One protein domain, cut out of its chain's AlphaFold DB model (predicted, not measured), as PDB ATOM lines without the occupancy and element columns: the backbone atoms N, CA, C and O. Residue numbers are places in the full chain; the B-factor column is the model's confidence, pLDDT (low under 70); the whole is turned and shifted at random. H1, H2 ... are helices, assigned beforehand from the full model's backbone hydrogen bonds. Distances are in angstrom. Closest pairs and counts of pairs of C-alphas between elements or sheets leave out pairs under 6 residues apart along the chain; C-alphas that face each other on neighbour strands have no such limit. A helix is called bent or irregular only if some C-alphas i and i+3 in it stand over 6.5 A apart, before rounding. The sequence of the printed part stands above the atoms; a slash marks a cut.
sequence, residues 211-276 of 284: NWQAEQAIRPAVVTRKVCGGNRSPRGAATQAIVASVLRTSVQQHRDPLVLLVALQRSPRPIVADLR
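What this domain is: This is residues 211 to 276 of the 284 residues of an uncharacterized protein of Deltaproteobacteria bacterium (UniProt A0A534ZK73). Three helices follow one another as a flat zigzag, with H3 in the middle, H1 running back along one side of it, and H4 folding away at its far end to make a V. The short helix H2 sits at the turn between H1 and H3, and after H4 an unnamed tail, residues 267 to 276, folds back past it. The printed part has 66 residues with four named helices, in the order H1, H2, H3, H4, and no named strand; the class is all helix. It is only just loose, close to compact, with a radius of gyration of the C-alphas of 13.0 A, and spans 33 by 29 by 15 A.

Where its parts are: H1 is residues 212 to 227, 22.8 A long, beginning at C-alpha 212 (410.470, 160.386, 187.624). It is irregular, with C-alphas 217 and 220 7.0 A apart, and has a kink of 31 degrees near residue 219. H2 is residues 229 to 232, 5.6 A long. H3, residues 234 to 252, measures 27.0 A and begins at C-alpha 234 (388.886, 165.402, 205.825). H4, residues 257 to 266, measures 14.1 A and ends at C-alpha 266 (385.459, 141.050, 204.665).

How they stand to each other: H3 is the hub, touching the three other helices. With residues 240 to 248 alone it touches H1, opposite ways at a steep tilt of 40 degrees; the closest C-alphas, of Ala 221 and Ala 244, are 6.0 A apart. H2 and H3 touch only at the corner by their link, closest at the C-alphas of Asn 231 and Ala 237, 4.3 A. With residues 246 to 251 alone H3 touches H4, opposite ways at a steep tilt of 51 degrees, closest at the C-alphas of Ser 250 and Pro 257, 5.6 A. H4 is apart from H1 and H2. Every O i to N i+4 pair is within hydrogen-bond range in H3 and H4, and 10 of 12 are in H1; H2 is too short for such a pair.

The domain as a whole: The two C-alphas farthest apart, of Asn 211 and Pro 268, are 40.4 A apart. Residues 211 to 216, of which 212 to 216 belong to H1, and residues 265 to 270 stand free. The printed part has no cut, and its three links are tight. Mean pLDDT of the printed part is 88.6, with residues 228 to 229 under 70.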
ATOM      1  N   ASN A 211     413.435 162.362 189.821       86.00
ATOM      2  CA  ASN A 211     412.155 162.273 190.531       86.00
ATOM      3  C   ASN A 211     411.097 161.471 189.744       86.00
ATOM      4  O   ASN A 211     409.958 161.329 190.187       86.00
ATOM      5  N   TRP A 212     411.440 160.955 188.557       89.88
ATOM      6  CA  TRP A 212     410.470 160.386 187.624       89.88
ATOM      7  C   TRP A 212     409.656 159.253 188.259       89.88
ATOM      8  O   TRP A 212     408.429 159.276 188.193       89.88
ATOM      9  N   GLN A 213     410.303 158.312 188.954       85.19
ATOM     10  CA  GLN A 213     409.608 157.179 189.578       85.19
ATOM     11  C   GLN A 213     408.588 157.621 190.641       85.19
ATOM     12  O   GLN A 213     407.476 157.089 190.695       85.19
ATOM     13  N   ALA A 214     408.937 158.607 191.471       86.06
ATOM     14  CA  ALA A 214     408.051 159.122 192.510       86.06
ATOM     15  C   ALA A 214     406.896 159.945 191.914       86.06
ATOM     16  O   ALA A 214     405.744 159.786 192.329       86.06
ATOM     17  N   GLU A 215     407.160 160.755 190.885       91.31
ATOM     18  CA  GLU A 215     406.110 161.467 190.151       91.31
ATOM     19  C   GLU A 215     405.135 160.509 189.471       91.31
ATOM     20  O   GLU A 215     403.920 160.692 189.562       91.31
ATOM     21  N   GLN A 216     405.639 159.463 188.814       90.75
ATOM     22  CA  GLN A 216     404.780 158.444 188.213       90.75
ATOM     23  C   GLN A 216     403.966 157.698 189.272       90.75
ATOM     24  O   GLN A 216     402.787 157.424 189.055       90.75
ATOM     25  N   ALA A 217     404.547 157.429 190.444       88.44
ATOM     26  CA  ALA A 217     403.848 156.760 191.535       88.44
ATOM     27  C   ALA A 217     402.671 157.581 192.096       88.44
ATOM     28  O   ALA A 217     401.645 156.994 192.441       88.44
ATOM     29  N   ILE A 218     402.787 158.913 192.177       88.69
ATOM     30  CA  ILE A 218     401.739 159.771 192.764       88.69
ATOM     31  C   ILE A 218     400.660 160.205 191.758       88.69
ATOM     32  O   ILE A 218     399.531 160.512 192.153       88.69
ATOM     33  N   ARG A 219     400.967 160.212 190.452       90.94
ATOM     34  CA  ARG A 219     400.047 160.654 189.383       90.94
ATOM     35  C   ARG A 219     398.654 160.016 189.447       90.94
ATOM     36  O   ARG A 219     397.689 160.783 189.371       90.94
ATOM     37  N   PRO A 220     398.496 158.691 189.645       89.69
ATOM     38  CA  PRO A 220     397.173 158.083 189.766       89.69
ATOM     39  C   PRO A 220     396.335 158.725 190.876       89.69
ATOM     40  O   PRO A 220     395.203 159.137 190.634       89.69
ATOM     41  N   ALA A 221     396.913 158.933 192.064       88.25
ATOM     42  CA  ALA A 221     396.215 159.546 193.193       88.25
ATOM     43  C   ALA A 221     395.801 161.003 192.910       88.25
ATOM     44  O   ALA A 221     394.707 161.428 193.292       88.25
ATOM     45  N   VAL A 222     396.650 161.764 192.207       89.31
ATOM     46  CA  VAL A 222     396.360 163.151 191.803       89.31
ATOM     47  C   VAL A 222     395.217 163.212 190.793       89.31
ATOM     48  O   VAL A 222     394.357 164.089 190.901       89.31
ATOM     49  N   VAL A 223     395.186 162.296 189.823       88.94
ATOM     50  CA  VAL A 223     394.097 162.209 188.841       88.94
ATOM     51  C   VAL A 223     392.794 161.831 189.539       88.94
ATOM     52  O   VAL A 223     391.809 162.558 189.405       88.94
ATOM     53  N   THR A 224     392.799 160.782 190.367       85.56
ATOM     54  CA  THR A 224     391.620 160.361 191.138       85.56
ATOM     55  C   THR A 224     391.084 161.493 192.009       85.56
ATOM     56  O   THR A 224     389.883 161.710 192.042       85.56
ATOM     57  N   ARG A 225     391.943 162.299 192.652       86.12
ATOM     58  CA  ARG A 225     391.499 163.479 193.422       86.12
ATOM     59  C   ARG A 225     390.732 164.491 192.564       86.12
ATOM     60  O   ARG A 225     389.839 165.166 193.067       86.12
ATOM     61  N   LYS A 226     391.159 164.704 191.317       84.06
ATOM     62  CA  LYS A 226     390.563 165.716 190.432       84.06
ATOM     63  C   LYS A 226     389.205 165.264 189.908       84.06
ATOM     64  O   LYS A 226     388.302 166.082 189.790       84.06
ATOM     65  N   VAL A 227     389.099 163.980 189.582       83.94
ATOM     66  CA  VAL A 227     387.900 163.380 188.987       83.94
ATOM     67  C   VAL A 227     386.868 163.042 190.062       83.94
ATOM     68  O   VAL A 227     385.678 163.290 189.895       83.94
ATOM     69  N   CYS A 228     387.320 162.513 191.195       69.31
ATOM     70  CA  CYS A 228     386.478 162.050 192.283       69.31
ATOM     71  C   CYS A 228     386.491 163.099 193.403       69.31
ATOM     72  O   CYS A 228     387.551 163.475 193.896       69.31
ATOM     73  N   GLY A 229     385.326 163.538 193.888       67.94
ATOM     74  CA  GLY A 229     385.199 164.497 195.002       67.94
ATOM     75  C   GLY A 229     385.691 163.995 196.371       67.94
ATOM     76  O   GLY A 229     385.331 164.580 197.390       67.94
ATOM     77  N   GLY A 230     386.500 162.930 196.414       73.19
ATOM     78  CA  GLY A 230     386.980 162.263 197.626       73.19
ATOM     79  C   GLY A 230     387.715 163.196 198.585       73.19
ATOM     80  O   GLY A 230     387.564 163.064 199.789       73.19
ATOM     81  N   ASN A 231     388.397 164.231 198.091       84.12
ATOM     82  CA  ASN A 231     389.114 165.186 198.944       84.12
ATOM     83  C   ASN A 231     388.272 166.381 199.432       84.12
ATOM     84  O   ASN A 231     388.836 167.328 199.970       84.12
ATOM     85  N   ARG A 232     386.943 166.377 199.251       84.88
ATOM     86  CA  ARG A 232     386.065 167.472 199.719       84.88
ATOM     87  C   ARG A 232     385.763 167.427 201.219       84.88
ATOM     88  O   ARG A 232     385.217 168.382 201.753       84.88
ATOM     89  N   SER A 233     386.111 166.335 201.897       88.44
ATOM     90  CA  SER A 233     386.035 166.227 203.357       88.44
ATOM     91  C   SER A 233     387.342 165.662 203.920       88.44
ATOM     92  O   SER A 233     387.992 164.856 203.243       88.44
ATOM     93  N   PRO A 234     387.716 165.994 205.172       89.75
ATOM     94  CA  PRO A 234     388.886 165.402 205.825       89.75
ATOM     95  C   PRO A 234     388.837 163.867 205.857       89.75
ATOM     96  O   PRO A 234     389.848 163.197 205.651       89.75
ATOM     97  N   ARG A 235     387.639 163.295 206.050       88.81
ATOM     98  CA  ARG A 235     387.413 161.842 206.030       88.81
ATOM     99  C   ARG A 235     387.696 161.241 204.656       88.81
ATOM    100  O   ARG A 235     388.371 160.213 204.564       88.81
ATOM    101  N   GLY A 236     387.154 161.842 203.604       89.12
ATOM    102  CA  GLY A 236     387.350 161.347 202.249       89.12
ATOM    103  C   GLY A 236     388.814 161.470 201.814       89.12
ATOM    104  O   GLY A 236     389.355 160.514 201.264       89.12
ATOM    105  N   ALA A 237     389.491 162.559 202.195       89.56
ATOM    106  CA  ALA A 237     390.918 162.735 201.946       89.56
ATOM    107  C   ALA A 237     391.774 161.668 202.640       89.56
ATOM    108  O   ALA A 237     392.637 161.059 202.006       89.56
ATOM    109  N   ALA A 238     391.495 161.379 203.914       90.38
ATOM    110  CA  ALA A 238     392.174 160.308 204.639       90.38
ATOM    111  C   ALA A 238     391.918 158.932 204.001       90.38
ATOM    112  O   ALA A 238     392.843 158.140 203.834       90.38
ATOM    113  N   THR A 239     390.676 158.658 203.593       89.56
ATOM    114  CA  THR A 239     390.312 157.394 202.934       89.56
ATOM    115  C   THR A 239     391.036 157.240 201.600       89.56
ATOM    116  O   THR A 239     391.623 156.193 201.336       89.56
ATOM    117  N   GLN A 240     391.053 158.294 200.782       89.38
ATOM    118  CA  GLN A 240     391.746 158.298 199.501       89.38
ATOM    119  C   GLN A 240     393.257 158.100 199.678       89.38
ATOM    120  O   GLN A 240     393.847 157.322 198.932       89.38
ATOM    121  N   ALA A 241     393.880 158.744 200.670       90.06
ATOM    122  CA  ALA A 241     395.301 158.560 200.967       90.06
ATOM    123  C   ALA A 241     395.631 157.108 201.351       90.06
ATOM    124  O   ALA A 241     396.599 156.538 200.845       90.06
ATOM    125  N   ILE A 242     394.801 156.486 202.197       89.25
ATOM    126  CA  ILE A 242     394.967 155.087 202.613       89.25
ATOM    127  C   ILE A 242     394.827 154.148 201.412       89.25
ATOM    128  O   ILE A 242     395.719 153.339 201.163       89.25
ATOM    129  N   VAL A 243     393.738 154.268 200.648       89.62
ATOM    130  CA  VAL A 243     393.477 153.396 199.493       89.62
ATOM    131  C   VAL A 243     394.568 153.557 198.438       89.62
ATOM    132  O   VAL A 243     395.113 152.558 197.982       89.62
ATOM    133  N   ALA A 244     394.955 154.791 198.100       90.50
ATOM    134  CA  ALA A 244     396.030 155.041 197.141       90.50
ATOM    135  C   ALA A 244     397.363 154.415 197.585       90.50
ATOM    136  O   ALA A 244     398.067 153.840 196.757       90.50
ATOM    137  N   SER A 245     397.682 154.480 198.883       89.62
ATOM    138  CA  SER A 245     398.894 153.867 199.439       89.62
ATOM    139  C   SER A 245     398.855 152.345 199.315       89.62
ATOM    140  O   SER A 245     399.786 151.762 198.770       89.62
ATOM    141  N   VAL A 246     397.755 151.705 199.735       90.62
ATOM    142  CA  VAL A 246     397.585 150.246 199.626       90.62
ATOM    143  C   VAL A 246     397.697 149.793 198.172       90.62
ATOM    144  O   VAL A 246     398.489 148.907 197.874       90.62
ATOM    145  N   LEU A 247     396.968 150.437 197.256       91.31
ATOM    146  CA  LEU A 247     397.018 150.112 195.830       91.31
ATOM    147  C   LEU A 247     398.440 150.237 195.276       91.31
ATOM    148  O   LEU A 247     398.914 149.340 194.579       91.31
ATOM    149  N   ARG A 248     399.140 151.333 195.601       90.88
ATOM    150  CA  ARG A 248     400.493 151.563 195.095       90.88
ATOM    151  C   ARG A 248     401.478 150.527 195.623       90.88
ATOM    152  O   ARG A 248     402.259 149.991 194.838       90.88
ATOM    153  N   THR A 249     401.438 150.245 196.921       91.38
ATOM    154  CA  THR A 249     402.329 149.270 197.553       91.38
ATOM    155  C   THR A 249     402.058 147.855 197.044       91.38
ATOM    156  O   THR A 249     403.014 147.142 196.750       91.38
ATOM    157  N   SER A 250     400.793 147.465 196.841       92.56
ATOM    158  CA  SER A 250     400.448 146.171 196.237       92.56
ATOM    159  C   SER A 250     401.042 146.019 194.836       92.56
ATOM    160  O   SER A 250     401.689 145.014 194.557       92.56
ATOM    161  N   VAL A 251     400.910 147.042 193.981       90.06
ATOM    162  CA  VAL A 251     401.490 147.029 192.626       90.06
ATOM    163  C   VAL A 251     403.016 146.925 192.667       90.06
ATOM    164  O   VAL A 251     403.594 146.146 191.916       90.06
ATOM    165  N   GLN A 252     403.679 147.661 193.565       90.38
ATOM    166  CA  GLN A 252     405.140 147.597 193.732       90.38
ATOM    167  C   GLN A 252     405.639 146.234 194.224       90.38
ATOM    168  O   GLN A 252     406.790 145.890 193.981       90.38
ATOM    169  N   GLN A 253     404.799 145.478 194.930       93.50
ATOM    170  CA  GLN A 253     405.135 144.166 195.491       93.50
ATOM    171  C   GLN A 253     404.544 143.004 194.689       93.50
ATOM    172  O   GLN A 253     404.557 141.871 195.169       93.50
ATOM    173  N   HIS A 254     404.013 143.277 193.493       93.62
ATOM    174  CA  HIS A 254     403.383 142.281 192.623       93.62
ATOM    175  C   HIS A 254     402.251 141.496 193.313       93.62
ATOM    176  O   HIS A 254     402.080 140.300 193.096       93.62
ATOM    177  N   ARG A 255     401.471 142.169 194.167       92.88
ATOM    178  CA  ARG A 255     400.287 141.609 194.835       92.88
ATOM    179  C   ARG A 255     399.012 142.108 194.161       92.88
ATOM    180  O   ARG A 255     398.937 143.275 193.779       92.88
ATOM    181  N   ASP A 256     397.992 141.254 194.088       93.00
ATOM    182  CA  ASP A 256     396.667 141.654 193.606       93.00
ATOM    183  C   ASP A 256     395.991 142.598 194.628       93.00
ATOM    184  O   ASP A 256     395.675 142.184 195.753       93.00
ATOM    185  N   PRO A 257     395.758 143.875 194.269       91.62
ATOM    186  CA  PRO A 257     395.157 144.839 195.177       91.62
ATOM    187  C   PRO A 257     393.689 144.542 195.501       91.62
ATOM    188  O   PRO A 257     393.250 144.855 196.608       91.62
ATOM    189  N   LEU A 258     392.920 143.967 194.571       91.88
ATOM    190  CA  LEU A 258     391.499 143.688 194.777       91.88
ATOM    191  C   LEU A 258     391.320 142.547 195.767       91.88
ATOM    192  O   LEU A 258     390.547 142.687 196.714       91.88
ATOM    193  N   VAL A 259     392.074 141.458 195.598       92.00
ATOM    194  CA  VAL A 259     392.054 140.326 196.537       92.00
ATOM    195  C   VAL A 259     392.412 140.799 197.946       92.00
ATOM    196  O   VAL A 259     391.700 140.492 198.904       92.00
ATOM    197  N   LEU A 260     393.462 141.617 198.067       91.50
ATOM    198  CA  LEU A 260     393.907 142.165 199.345       91.50
ATOM    199  C   LEU A 260     392.841 143.066 199.984       91.50
ATOM    200  O   LEU A 260     392.484 142.866 201.143       91.50
ATOM    201  N   LEU A 261     392.276 144.022 199.239       91.19
ATOM    202  CA  LEU A 261     391.235 144.919 199.755       91.19
ATOM    203  C   LEU A 261     389.959 144.167 200.153       91.19
ATOM    204  O   LEU A 261     389.381 144.457 201.201       91.19
ATOM    205  N   VAL A 262     389.534 143.185 199.356       93.38
ATOM    206  CA  VAL A 262     388.365 142.349 199.662       93.38
ATOM    207  C   VAL A 262     388.598 141.546 200.938       93.38
ATOM    208  O   VAL A 262     387.717 141.523 201.799       93.38
ATOM    209  N   ALA A 263     389.774 140.938 201.103       90.44
ATOM    210  CA  ALA A 263     390.124 140.206 202.317       90.44
ATOM    211  C   ALA A 263     390.113 141.121 203.554       90.44
ATOM    212  O   ALA A 263     389.460 140.804 204.552       90.44
ATOM    213  N   LEU A 264     390.750 142.297 203.467       90.75
ATOM    214  CA  LEU A 264     390.759 143.292 204.546       90.75
ATOM    215  C   LEU A 264     389.345 143.755 204.921       90.75
ATOM    216  O   LEU A 264     389.033 143.899 206.104       90.75
ATOM    217  N   GLN A 265     388.481 143.982 203.929       90.56
ATOM    218  CA  GLN A 265     387.128 144.494 204.147       90.56
ATOM    219  C   GLN A 265     386.176 143.429 204.706       90.56
ATOM    220  O   GLN A 265     385.320 143.743 205.537       90.56
ATOM    221  N   ARG A 266     386.308 142.177 204.248       93.25
ATOM    222  CA  ARG A 266     385.459 141.050 204.665       93.25
ATOM    223  C   ARG A 266     385.882 140.438 205.993       93.25
ATOM    224  O   ARG A 266     385.075 139.744 206.609       93.25
ATOM    225  N   SER A 267     387.107 140.686 206.450       92.00
ATOM    226  CA  SER A 267     387.585 140.105 207.698       92.00
ATOM    227  C   SER A 267     386.727 140.554 208.895       92.00
ATOM    228  O   SER A 267     386.543 141.757 209.120       92.00
ATOM    229  N   PRO A 268     386.210 139.615 209.712       90.38
ATOM    230  CA  PRO A 268     385.425 139.937 210.899       90.38
ATOM    231  C   PRO A 268     386.267 140.606 211.993       90.38
ATOM    232  O   PRO A 268     385.708 141.301 212.845       90.38
ATOM    233  N   ARG A 269     387.596 140.452 211.948       90.75
ATOM    234  CA  ARG A 269     388.564 141.054 212.875       90.75
ATOM    235  C   ARG A 269     389.592 141.897 212.107       90.75
ATOM    236  O   ARG A 269     389.855 141.605 210.943       90.75
ATOM    237  N   PRO A 270     390.174 142.941 212.711       87.06
ATOM    238  CA  PRO A 270     391.255 143.689 212.079       87.06
ATOM    239  C   PRO A 270     392.434 142.761 211.781       87.06
ATOM    240  O   PRO A 270     392.933 142.086 212.675       87.06
ATOM    241  N   ILE A 271     392.843 142.714 210.516       88.62
ATOM    242  CA  ILE A 271     393.991 141.937 210.049       88.62
ATOM    243  C   ILE A 271     395.011 142.892 209.435       88.62
ATOM    244  O   ILE A 271     394.642 143.900 208.822       88.62
ATOM    245  N   VAL A 272     396.293 142.600 209.636       87.75
ATOM    246  CA  VAL A 272     397.388 143.357 209.028       87.75
ATOM    247  C   VAL A 272     397.563 142.854 207.601       87.75
ATOM    248  O   VAL A 272     397.638 141.650 207.372       87.75
ATOM    249  N   ALA A 273     397.583 143.774 206.639       85.75
ATOM    250  CA  ALA A 273     397.864 143.425 205.255       85.75
ATOM    251  C   ALA A 273     399.297 142.893 205.145       85.75
ATOM    252  O   ALA A 273     400.215 143.519 205.673       85.75
ATOM    253  N   ASP A 274     399.486 141.787 204.425       86.62
ATOM    254  CA  ASP A 274     400.813 141.262 204.085       86.62
ATOM    255  C   ASP A 274     401.473 142.137 203.002       86.62
ATOM    256  O   ASP A 274     401.581 141.769 201.833       86.62
ATOM    257  N   LEU A 275     401.826 143.362 203.395       89.19
ATOM    258  CA  LEU A 275     402.562 144.336 202.604       89.19
ATOM    259  C   LEU A 275     403.861 144.662 203.334       89.19
ATOM    260  O   LEU A 275     403.857 145.066 204.498       89.19
ATOM    261  N   ARG A 276     404.985 144.555 202.629       88.88
ATOM    262  CA  ARG A 276     406.298 144.965 203.136       88.88
ATOM    263  C   ARG A 276     406.383 146.486 203.191       88.88
ATOM    264  O   ARG A 276     406.653 147.135 202.185       88.88
TER     265      ARG A 276